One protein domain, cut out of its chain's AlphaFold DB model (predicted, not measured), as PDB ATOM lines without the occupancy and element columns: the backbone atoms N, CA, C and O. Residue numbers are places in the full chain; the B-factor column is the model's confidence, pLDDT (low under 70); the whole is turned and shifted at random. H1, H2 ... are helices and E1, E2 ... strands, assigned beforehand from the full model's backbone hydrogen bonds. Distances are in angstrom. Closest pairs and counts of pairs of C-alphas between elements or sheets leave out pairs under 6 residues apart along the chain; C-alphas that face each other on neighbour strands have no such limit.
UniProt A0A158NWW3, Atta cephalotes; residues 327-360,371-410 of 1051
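This is residues 327 to 360 and 371 to 410 of the 1051 residues of a protein of Atta cephalotes (UniProt A0A158NWW3). A twisted sheet of three strands, E1 to E3, has helices over one face and its other face bare: the helical hairpin of H1 and H2 crosses the strands, and short H3 covers E2 and E3 near the turn between them. The printed part has 74 residues, in the order H1 H2 H3 E1 E2 E3; the class is mixed, helices and strands, in two layers. The sheet, ordered E1 E2 E3, is antiparallel. The whole is compact, with a radius of gyration of the C-alphas of 12.4 A and spans of 36 by 28 by 17 A.

Find C-alpha 327 at (17.679, 5.460, -0.383); from there H1 runs 24.5 A to residue 343. H2 holds residues 347 to 357, 15.3 A, and H3 residues 371 to 376. Then come E1, residues 381 to 388, 22.8 A; E2, 391 to 398, 23.1 A; and E3, 402 to 410, 24.5 A, ending at (0.334, 10.441, -18.918).

Look first at the meander E1 E2 E3, each strand the antiparallel neighbour of the one before: N 384 and O 395 are 2.9 A apart, N 394 and O 407 2.8 A, both within hydrogen-bond range. H2 is on the sheet at a height of 8.0 A, across the strands; its closest C-alphas to E3 are Ala 347 and Phe 406, 6.8 A. H1 touches H2, closest C-alphas Gln 338 and Ala 350, 4.6 A, at a shallow tilt of 8 degrees, opposite ways. H1 is on the same face of the sheet as H2, at a height over the sheet of 9.7 A, and H3 is on that same face too, at a height over the sheet of 8.6 A. H1 and H3 are apart. In H1, H2 and H3 every O i to N i+4 pair is within hydrogen-bond range.

The farthest C-alphas, Leu 329 and Arg 379, are 36.4 A apart. Residues 361 to 370 are not printed; C-alphas 360 and 371 stand 15.9 A apart across the cut. The links printed whole are tight. Mean pLDDT of the printed part is 86.8; look for low confidence at residue 360, under 70.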
ATOM      1  N   ALA A 327      19.056   4.962  -0.425       78.25
ATOM      2  CA  ALA A 327      17.679   5.460  -0.383       78.25
ATOM      3  C   ALA A 327      17.143   5.866  -1.771       78.25
ATOM      4  O   ALA A 327      15.996   5.560  -2.100       78.25
ATOM      5  N   GLU A 328      17.978   6.496  -2.597       82.81
ATOM      6  CA  GLU A 328      17.657   6.879  -3.978       82.81
ATOM      7  C   GLU A 328      17.488   5.632  -4.846       82.81
ATOM      8  O   GLU A 328      16.463   5.470  -5.500       82.81
ATOM      9  N   LEU A 329      18.439   4.695  -4.769       86.75
ATOM     10  CA  LEU A 329      18.403   3.427  -5.493       86.75
ATOM     11  C   LEU A 329      17.188   2.570  -5.109       86.75
ATOM     12  O   LEU A 329      16.572   1.952  -5.976       86.75
ATOM     13  N   LEU A 330      16.822   2.530  -3.825       88.00
ATOM     14  CA  LEU A 330      15.614   1.842  -3.371       88.00
ATOM     15  C   LEU A 330      14.350   2.509  -3.936       88.00
ATOM     16  O   LEU A 330      13.480   1.817  -4.459       88.00
ATOM     17  N   SER A 331      14.285   3.844  -3.907       86.56
ATOM     18  CA  SER A 331      13.172   4.614  -4.479       86.56
ATOM     19  C   SER A 331      13.053   4.418  -5.996       86.56
ATOM     20  O   SER A 331      11.950   4.238  -6.510       86.56
ATOM     21  N   GLU A 332      14.179   4.370  -6.714       89.12
ATOM     22  CA  GLU A 332      14.222   4.051  -8.146       89.12
ATOM     23  C   GLU A 332      13.771   2.613  -8.416       89.12
ATOM     24  O   GLU A 332      12.985   2.359  -9.326       89.12
ATOM     25  N   THR A 333      14.199   1.661  -7.583       92.31
ATOM     26  CA  THR A 333      13.772   0.259  -7.687       92.31
ATOM     27  C   THR A 333      12.258   0.132  -7.507       92.31
ATOM     28  O   THR A 333      11.615  -0.556  -8.297       92.31
ATOM     29  N   TYR A 334      11.656   0.837  -6.541       92.06
ATOM     30  CA  TYR A 334      10.199   0.867  -6.369       92.06
ATOM     31  C   TYR A 334       9.463   1.556  -7.518       92.06
ATOM     32  O   TYR A 334       8.392   1.093  -7.916       92.06
ATOM     33  N   ARG A 335      10.013   2.646  -8.064       91.12
ATOM     34  CA  ARG A 335       9.439   3.341  -9.224       91.12
ATOM     35  C   ARG A 335       9.427   2.437 -10.457       91.12
ATOM     36  O   ARG A 335       8.403   2.316 -11.125       91.12
ATOM     37  N   MET A 336      10.538   1.749 -10.714       93.38
ATOM     38  CA  MET A 336      10.651   0.804 -11.822       93.38
ATOM     39  C   MET A 336       9.792  -0.446 -11.617       93.38
ATOM     40  O   MET A 336       9.126  -0.858 -12.561       93.38
ATOM     41  N   LEU A 337       9.704  -1.002 -10.402       94.25
ATOM     42  CA  LEU A 337       8.782  -2.109 -10.100       94.25
ATOM     43  C   LEU A 337       7.331  -1.751 -10.423       94.25
ATOM     44  O   LEU A 337       6.662  -2.510 -11.121       94.25
ATOM     45  N   GLN A 338       6.861  -0.582  -9.976       93.56
ATOM     46  CA  GLN A 338       5.520  -0.093 -10.303       93.56
ATOM     47  C   GLN A 338       5.322   0.008 -11.819       93.56
ATOM     48  O   GLN A 338       4.377  -0.579 -12.347       93.56
ATOM     49  N   LYS A 339       6.250   0.665 -12.530       92.56
ATOM     50  CA  LYS A 339       6.181   0.833 -13.987       92.56
ATOM     51  C   LYS A 339       6.125  -0.505 -14.732       92.56
ATOM     52  O   LYS A 339       5.278  -0.681 -15.607       92.56
ATOM     53  N   VAL A 340       6.987  -1.464 -14.391       94.19
ATOM     54  CA  VAL A 340       7.028  -2.778 -15.058       94.19
ATOM     55  C   VAL A 340       5.766  -3.595 -14.747       94.19
ATOM     56  O   VAL A 340       5.169  -4.169 -15.656       94.19
ATOM     57  N   LEU A 341       5.301  -3.611 -13.492       93.75
ATOM     58  CA  LEU A 341       4.092  -4.347 -13.093       93.75
ATOM     59  C   LEU A 341       2.814  -3.780 -13.723       93.75
ATOM     60  O   LEU A 341       1.941  -4.550 -14.123       93.75
ATOM     61  N   ILE A 342       2.714  -2.457 -13.869       92.94
ATOM     62  CA  ILE A 342       1.577  -1.797 -14.527       92.94
ATOM     63  C   ILE A 342       1.540  -2.135 -16.019       92.94
ATOM     64  O   ILE A 342       0.485  -2.514 -16.523       92.94
ATOM     65  N   ASN A 343       2.690  -2.132 -16.701       90.81
ATOM     66  CA  ASN A 343       2.786  -2.593 -18.092       90.81
ATOM     67  C   ASN A 343       2.451  -4.091 -18.264       90.81
ATOM     68  O   ASN A 343       1.999  -4.507 -19.329       90.81
ATOM     69  N   LEU A 344       2.611  -4.903 -17.213       93.12
ATOM     70  CA  LEU A 344       2.168  -6.304 -17.163       93.12
ATOM     71  C   LEU A 344       0.684  -6.477 -16.770       93.12
ATOM     72  O   LEU A 344       0.240  -7.609 -16.581       93.12
ATOM     73  N   ASN A 345      -0.090  -5.393 -16.630       91.94
ATOM     74  CA  ASN A 345      -1.463  -5.370 -16.098       91.94
ATOM     75  C   ASN A 345      -1.613  -5.931 -14.661       91.94
ATOM     76  O   ASN A 345      -2.717  -6.261 -14.229       91.94
ATOM     77  N   ARG A 346      -0.525  -6.002 -13.880       92.19
ATOM     78  CA  ARG A 346      -0.494  -6.492 -12.484       92.19
ATOM     79  C   ARG A 346      -0.688  -5.336 -11.494       92.19
ATOM     80  O   ARG A 346       0.138  -5.088 -10.616       92.19
ATOM     81  N   ALA A 347      -1.789  -4.598 -11.655       90.69
ATOM     82  CA  ALA A 347      -2.041  -3.345 -10.935       90.69
ATOM     83  C   ALA A 347      -2.117  -3.504  -9.401       90.69
ATOM     84  O   ALA A 347      -1.684  -2.607  -8.680       90.69
ATOM     85  N   GLU A 348      -2.626  -4.626  -8.885       88.62
ATOM     86  CA  GLU A 348      -2.680  -4.893  -7.434       88.62
ATOM     87  C   GLU A 348      -1.285  -5.080  -6.819       88.62
ATOM     88  O   GLU A 348      -1.012  -4.627  -5.709       88.62
ATOM     89  N   GLU A 349      -0.362  -5.690  -7.560       89.44
ATOM     90  CA  GLU A 349       1.015  -5.889  -7.106       89.44
ATOM     91  C   GLU A 349       1.817  -4.587  -7.185       89.44
ATOM     92  O   GLU A 349       2.587  -4.279  -6.276       89.44
ATOM     93  N   ALA A 350       1.569  -3.765  -8.210       91.75
ATOM     94  CA  ALA A 350       2.113  -2.413  -8.281       91.75
ATOM     95  C   ALA A 350       1.670  -1.548  -7.084       91.75
ATOM     96  O   ALA A 350       2.503  -0.855  -6.502       91.75
ATOM     97  N   LEU A 351       0.402  -1.648  -6.657       90.25
ATOM     98  CA  LEU A 351      -0.099  -0.967  -5.456       90.25
ATOM     99  C   LEU A 351       0.664  -1.394  -4.194       90.25
ATOM    100  O   LEU A 351       1.019  -0.540  -3.382       90.25
ATOM    101  N   ASN A 352       0.970  -2.687  -4.038       87.94
ATOM    102  CA  ASN A 352       1.745  -3.181  -2.895       87.94
ATOM    103  C   ASN A 352       3.151  -2.561  -2.838       87.94
ATOM    104  O   ASN A 352       3.602  -2.183  -1.756       87.94
ATOM    105  N   TRP A 353       3.832  -2.413  -3.981       88.81
ATOM    106  CA  TRP A 353       5.148  -1.765  -4.054       88.81
ATOM    107  C   TRP A 353       5.075  -0.239  -3.877       88.81
ATOM    108  O   TRP A 353       5.929   0.325  -3.191       88.81
ATOM    109  N   ALA A 354       4.032   0.422  -4.396       88.94
ATOM    110  CA  ALA A 354       3.758   1.842  -4.149       88.94
ATOM    111  C   ALA A 354       3.577   2.128  -2.647       88.94
ATOM    112  O   ALA A 354       4.202   3.026  -2.079       88.94
ATOM    113  N   GLU A 355       2.787   1.295  -1.968       86.38
ATOM    114  CA  GLU A 355       2.605   1.338  -0.519       86.38
ATOM    115  C   GLU A 355       3.907   1.074   0.246       86.38
ATOM    116  O   GLU A 355       4.219   1.789   1.202       86.38
ATOM    117  N   ARG A 356       4.703   0.087  -0.190       83.25
ATOM    118  CA  ARG A 356       6.004  -0.234   0.414       83.25
ATOM    119  C   ARG A 356       6.964   0.955   0.348       83.25
ATOM    120  O   ARG A 356       7.591   1.275   1.355       83.25
ATOM    121  N   SER A 357       6.974   1.679  -0.774       82.62
ATOM    122  CA  SER A 357       7.754   2.911  -0.966       82.62
ATOM    123  C   SER A 357       7.392   4.047  -0.001       82.62
ATOM    124  O   SER A 357       8.192   4.962   0.184       82.62
ATOM    125  N   ARG A 358       6.206   4.017   0.626       78.94
ATOM    126  CA  ARG A 358       5.751   5.037   1.593       78.94
ATOM    127  C   ARG A 358       5.949   4.634   3.054       78.94
ATOM    128  O   ARG A 358       5.631   5.422   3.949       78.94
ATOM    129  N   ARG A 359       6.450   3.426   3.325       70.12
ATOM    130  CA  ARG A 359       6.709   2.950   4.690       70.12
ATOM    131  C   ARG A 359       7.938   3.646   5.275       70.12
ATOM    132  O   ARG A 359       9.009   3.655   4.679       70.12
ATOM    133  N   SER A 360       7.803   4.162   6.496       55.19
ATOM    134  CA  SER A 360       8.972   4.442   7.335       55.19
ATOM    135  C   SER A 360       9.552   3.124   7.859       55.19
ATOM    136  O   SER A 360       8.797   2.185   8.126       55.19
ATOM    137  N   TYR A 371      -3.135  -5.202   3.623       73.75
ATOM    138  CA  TYR A 371      -3.772  -4.033   2.997       73.75
ATOM    139  C   TYR A 371      -5.256  -4.245   2.691       73.75
ATOM    140  O   TYR A 371      -6.046  -3.332   2.918       73.75
ATOM    141  N   SER A 372      -5.650  -5.454   2.287       74.38
ATOM    142  CA  SER A 372      -7.055  -5.864   2.171       74.38
ATOM    143  C   SER A 372      -7.818  -5.672   3.487       74.38
ATOM    144  O   SER A 372      -8.847  -5.006   3.496       74.38
ATOM    145  N   GLU A 373      -7.276  -6.140   4.617       74.25
ATOM    146  CA  GLU A 373      -7.882  -5.962   5.950       74.25
ATOM    147  C   GLU A 373      -8.017  -4.477   6.340       74.25
ATOM    148  O   GLU A 373      -9.007  -4.077   6.955       74.25
ATOM    149  N   ILE A 374      -7.050  -3.630   5.966       78.56
ATOM    150  CA  ILE A 374      -7.149  -2.178   6.177       78.56
ATOM    151  C   ILE A 374      -8.278  -1.584   5.330       78.56
ATOM    152  O   ILE A 374      -9.073  -0.812   5.866       78.56
ATOM    153  N   ILE A 375      -8.355  -1.926   4.039       80.81
ATOM    154  CA  ILE A 375      -9.381  -1.437   3.101       80.81
ATOM    155  C   ILE A 375     -10.776  -1.871   3.571       80.81
ATOM    156  O   ILE A 375     -11.683  -1.046   3.654       80.81
ATOM    157  N   ASP A 376     -10.935  -3.134   3.968       75.19
ATOM    158  CA  ASP A 376     -12.201  -3.725   4.415       75.19
ATOM    159  C   ASP A 376     -12.729  -3.143   5.733       75.19
ATOM    160  O   ASP A 376     -13.937  -3.187   5.989       75.19
ATOM    161  N   ARG A 377     -11.843  -2.562   6.551       74.25
ATOM    162  CA  ARG A 377     -12.196  -1.808   7.763       74.25
ATOM    163  C   ARG A 377     -12.647  -0.371   7.501       74.25
ATOM    164  O   ARG A 377     -13.193   0.251   8.417       74.25
ATOM    165  N   GLN A 378     -12.422   0.179   6.306       78.62
ATOM    166  CA  GLN A 378     -12.848   1.544   5.989       78.62
ATOM    167  C   GLN A 378     -14.344   1.619   5.665       78.62
ATOM    168  O   GLN A 378     -15.009   0.620   5.389       78.62
ATOM    169  N   ARG A 379     -14.898   2.834   5.720       71.31
ATOM    170  CA  ARG A 379     -16.328   3.096   5.475       71.31
ATOM    171  C   ARG A 379     -16.587   3.806   4.144       71.31
ATOM    172  O   ARG A 379     -17.698   3.704   3.614       71.31
ATOM    173  N   GLY A 380     -15.581   4.510   3.627       78.88
ATOM    174  CA  GLY A 380     -15.576   5.184   2.331       78.88
ATOM    175  C   GLY A 380     -14.926   4.381   1.202       78.88
ATOM    176  O   GLY A 380     -14.286   3.355   1.427       78.88
ATOM    177  N   VAL A 381     -15.083   4.884  -0.025       89.81
ATOM    178  CA  VAL A 381     -14.243   4.491  -1.171       89.81
ATOM    179  C   VAL A 381     -12.868   5.133  -0.989       89.81
ATOM    180  O   VAL A 381     -12.783   6.264  -0.504       89.81
ATOM    181  N   ILE A 382     -11.807   4.421  -1.367       93.31
ATOM    182  CA  ILE A 382     -10.429   4.903  -1.280       93.31
ATOM    183  C   ILE A 382      -9.900   5.148  -2.694       93.31
ATOM    184  O   ILE A 382      -9.873   4.229  -3.511       93.31
ATOM    185  N   LEU A 383      -9.456   6.371  -2.973       95.38
ATOM    186  CA  LEU A 383      -8.713   6.729  -4.178       95.38
ATOM    187  C   LEU A 383      -7.235   6.857  -3.812       95.38
ATOM    188  O   LEU A 383      -6.848   7.754  -3.064       95.38
ATOM    189  N   TYR A 384      -6.415   5.934  -4.300       94.69
ATOM    190  CA  TYR A 384      -4.971   5.931  -4.095       94.69
ATOM    191  C   TYR A 384      -4.276   6.501  -5.327       94.69
ATOM    192  O   TYR A 384      -4.524   6.011  -6.423       94.69
ATOM    193  N   TYR A 385      -3.392   7.483  -5.153       94.50
ATOM    194  CA  TYR A 385      -2.642   8.122  -6.239       94.50
ATOM    195  C   TYR A 385      -1.142   7.966  -6.014       94.50
ATOM    196  O   TYR A 385      -0.687   8.268  -4.912       94.50
ATOM    197  N   SER A 386      -0.368   7.572  -7.030       92.19
ATOM    198  CA  SER A 386       1.105   7.627  -7.019       92.19
ATOM    199  C   SER A 386       1.661   8.154  -8.342       92.19
ATOM    200  O   SER A 386       1.105   7.892  -9.407       92.19
ATOM    201  N   GLU A 387       2.753   8.911  -8.262       88.75
ATOM    202  CA  GLU A 387       3.398   9.570  -9.401       88.75
ATOM    203  C   GLU A 387       4.727   8.875  -9.744       88.75
ATOM    204  O   GLU A 387       5.700   8.928  -8.980       88.75
ATOM    205  N   VAL A 388       4.768   8.254 -10.924       86.75
ATOM    206  CA  VAL A 388       5.870   7.428 -11.431       86.75
ATOM    207  C   VAL A 388       6.403   8.054 -12.722       86.75
ATOM    208  O   VAL A 388       5.890   7.848 -13.818       86.75
ATOM    209  N   GLY A 389       7.464   8.857 -12.596       81.94
ATOM    210  CA  GLY A 389       8.040   9.586 -13.729       81.94
ATOM    211  C   GLY A 389       7.062  10.632 -14.270       81.94
ATOM    212  O   GLY A 389       6.758  11.594 -13.575       81.94
ATOM    213  N   CYS A 390       6.570  10.431 -15.494       83.38
ATOM    214  CA  CYS A 390       5.555  11.279 -16.130       83.38
ATOM    215  C   CYS A 390       4.154  10.639 -16.126       83.38
ATOM    216  O   CYS A 390       3.273  11.109 -16.838       83.38
ATOM    217  N   GLU A 391       3.936   9.569 -15.360       89.31
ATOM    218  CA  GLU A 391       2.654   8.866 -15.277       89.31
ATOM    219  C   GLU A 391       2.038   9.035 -13.880       89.31
ATOM    220  O   GLU A 391       2.695   8.827 -12.856       89.31
ATOM    221  N   LEU A 392       0.758   9.414 -13.839       91.62
ATOM    222  CA  LEU A 392      -0.062   9.399 -12.634       91.62
ATOM    223  C   LEU A 392      -0.884   8.112 -12.615       91.62
ATOM    224  O   LEU A 392      -1.774   7.910 -13.442       91.62
ATOM    225  N   HIS A 393      -0.600   7.260 -11.641       93.88
ATOM    226  CA  HIS A 393      -1.307   6.012 -11.418       93.88
ATOM    227  C   HIS A 393      -2.351   6.191 -10.317       93.88
ATOM    228  O   HIS A 393      -2.043   6.703  -9.237       93.88
ATOM    229  N   ALA A 394      -3.583   5.758 -10.582       94.94
ATOM    230  CA  ALA A 394      -4.706   5.888  -9.669       94.94
ATOM    231  C   ALA A 394      -5.464   4.560  -9.502       94.94
ATOM    232  O   ALA A 394      -5.847   3.912 -10.478       94.94
ATOM    233  N   TRP A 395      -5.723   4.166  -8.257       95.31
ATOM    234  CA  TRP A 395      -6.466   2.958  -7.900       95.31
ATOM    235  C   TRP A 395      -7.700   3.335  -7.080       95.31
ATOM    236  O   TRP A 395      -7.588   3.954  -6.022       95.31
ATOM    237  N   CYS A 396      -8.877   2.923  -7.543       95.00
ATOM    238  CA  CYS A 396     -10.132   3.030  -6.808       95.00
ATOM    239  C   CYS A 396     -10.413   1.709  -6.089       95.00
ATOM    240  O   CYS A 396     -10.607   0.673  -6.731       95.00
ATOM    241  N   LEU A 397     -10.413   1.745  -4.757       91.75
ATOM    242  CA  LEU A 397     -10.551   0.594  -3.866       91.75
ATOM    243  C   LEU A 397     -11.838   0.728  -3.044       91.75
ATOM    244  O   LEU A 397     -12.176   1.823  -2.589       91.75
ATOM    245  N   ALA A 398     -12.539  -0.380  -2.801       86.31
ATOM    246  CA  ALA A 398     -13.749  -0.383  -1.980       86.31
ATOM    247  C   ALA A 398     -13.747  -1.479  -0.897       86.31
ATOM    248  O   ALA A 398     -13.381  -2.624  -1.189       86.31
ATOM    249  N   PRO A 399     -14.230  -1.169   0.325       80.62
ATOM    250  CA  PRO A 399     -14.349  -2.138   1.413       80.62
ATOM    251  C   PRO A 399     -15.167  -3.373   1.012       80.62
ATOM    252  O   PRO A 399     -16.293  -3.262   0.516       80.62
ATOM    253  N   GLY A 400     -14.607  -4.560   1.235       70.88
ATOM    254  CA  GLY A 400     -15.194  -5.859   0.904       70.88
ATOM    255  C   GLY A 400     -15.223  -6.191  -0.591       70.88
ATOM    256  O   GLY A 400     -15.931  -7.120  -0.983       70.88
ATOM    257  N   ARG A 401     -14.528  -5.414  -1.436       77.62
ATOM    258  CA  ARG A 401     -14.418  -5.644  -2.890       77.62
ATOM    259  C   ARG A 401     -13.000  -5.515  -3.450       77.62
ATOM    260  O   ARG A 401     -12.791  -5.935  -4.581       77.62
ATOM    261  N   GLY A 402     -12.049  -4.955  -2.700       82.19
ATOM    262  CA  GLY A 402     -10.685  -4.740  -3.188       82.19
ATOM    263  C   GLY A 402     -10.630  -3.684  -4.295       82.19
ATOM    264  O   GLY A 402     -11.271  -2.634  -4.183       82.19
ATOM    265  N   LEU A 403      -9.853  -3.947  -5.348       89.25
ATOM    266  CA  LEU A 403      -9.674  -3.051  -6.490       89.25
ATOM    267  C   LEU A 403     -10.924  -3.023  -7.387       89.25
ATOM    268  O   LEU A 403     -11.291  -4.022  -7.998       89.25
ATOM    269  N   LEU A 404     -11.563  -1.855  -7.508       89.25
ATOM    270  CA  LEU A 404     -12.677  -1.633  -8.438       89.25
ATOM    271  C   LEU A 404     -12.198  -1.218  -9.833       89.25
ATOM    272  O   LEU A 404     -12.750  -1.666 -10.838       89.25
ATOM    273  N   ARG A 405     -11.214  -0.314  -9.897       93.75
ATOM    274  CA  ARG A 405     -10.655   0.209 -11.151       93.75
ATOM    275  C   ARG A 405      -9.242   0.728 -10.936       93.75
ATOM    276  O   ARG A 405      -8.987   1.448  -9.975       93.75
ATOM    277  N   PHE A 406      -8.366   0.418 -11.880       94.69
ATOM    278  CA  PHE A 406      -7.082   1.082 -12.068       94.69
ATOM    279  C   PHE A 406      -7.180   2.060 -13.248       94.69
ATOM    280  O   PHE A 406      -7.844   1.763 -14.243       94.69
ATOM    281  N   HIS A 407      -6.530   3.213 -13.135       94.50
ATOM    282  CA  HIS A 407      -6.386   4.208 -14.191       94.50
ATOM    283  C   HIS A 407      -4.937   4.713 -14.217       94.50
ATOM    284  O   HIS A 407      -4.313   4.866 -13.169       94.50
ATOM    285  N   SER A 408      -4.414   4.982 -15.411       93.00
ATOM    286  CA  SER A 408      -3.108   5.608 -15.606       93.00
ATOM    287  C   SER A 408      -3.265   6.763 -16.586       93.00
ATOM    288  O   SER A 408      -3.858   6.574 -17.651       93.00
ATOM    289  N   ALA A 409      -2.745   7.933 -16.224       90.75
ATOM    290  CA  ALA A 409      -2.753   9.135 -17.049       90.75
ATOM    291  C   ALA A 409      -1.315   9.602 -17.301       90.75
ATOM    292  O   ALA A 409      -0.533   9.738 -16.359       90.75
ATOM    293  N   THR A 410      -0.965   9.859 -18.561       88.00
ATOM    294  CA  THR A 410       0.334  10.441 -18.918       88.00
ATOM    295  C   THR A 410       0.291  11.967 -18.778       88.00
ATOM    296  O   THR A 410      -0.723  12.613 -19.036       88.00
TER     297      THR A 410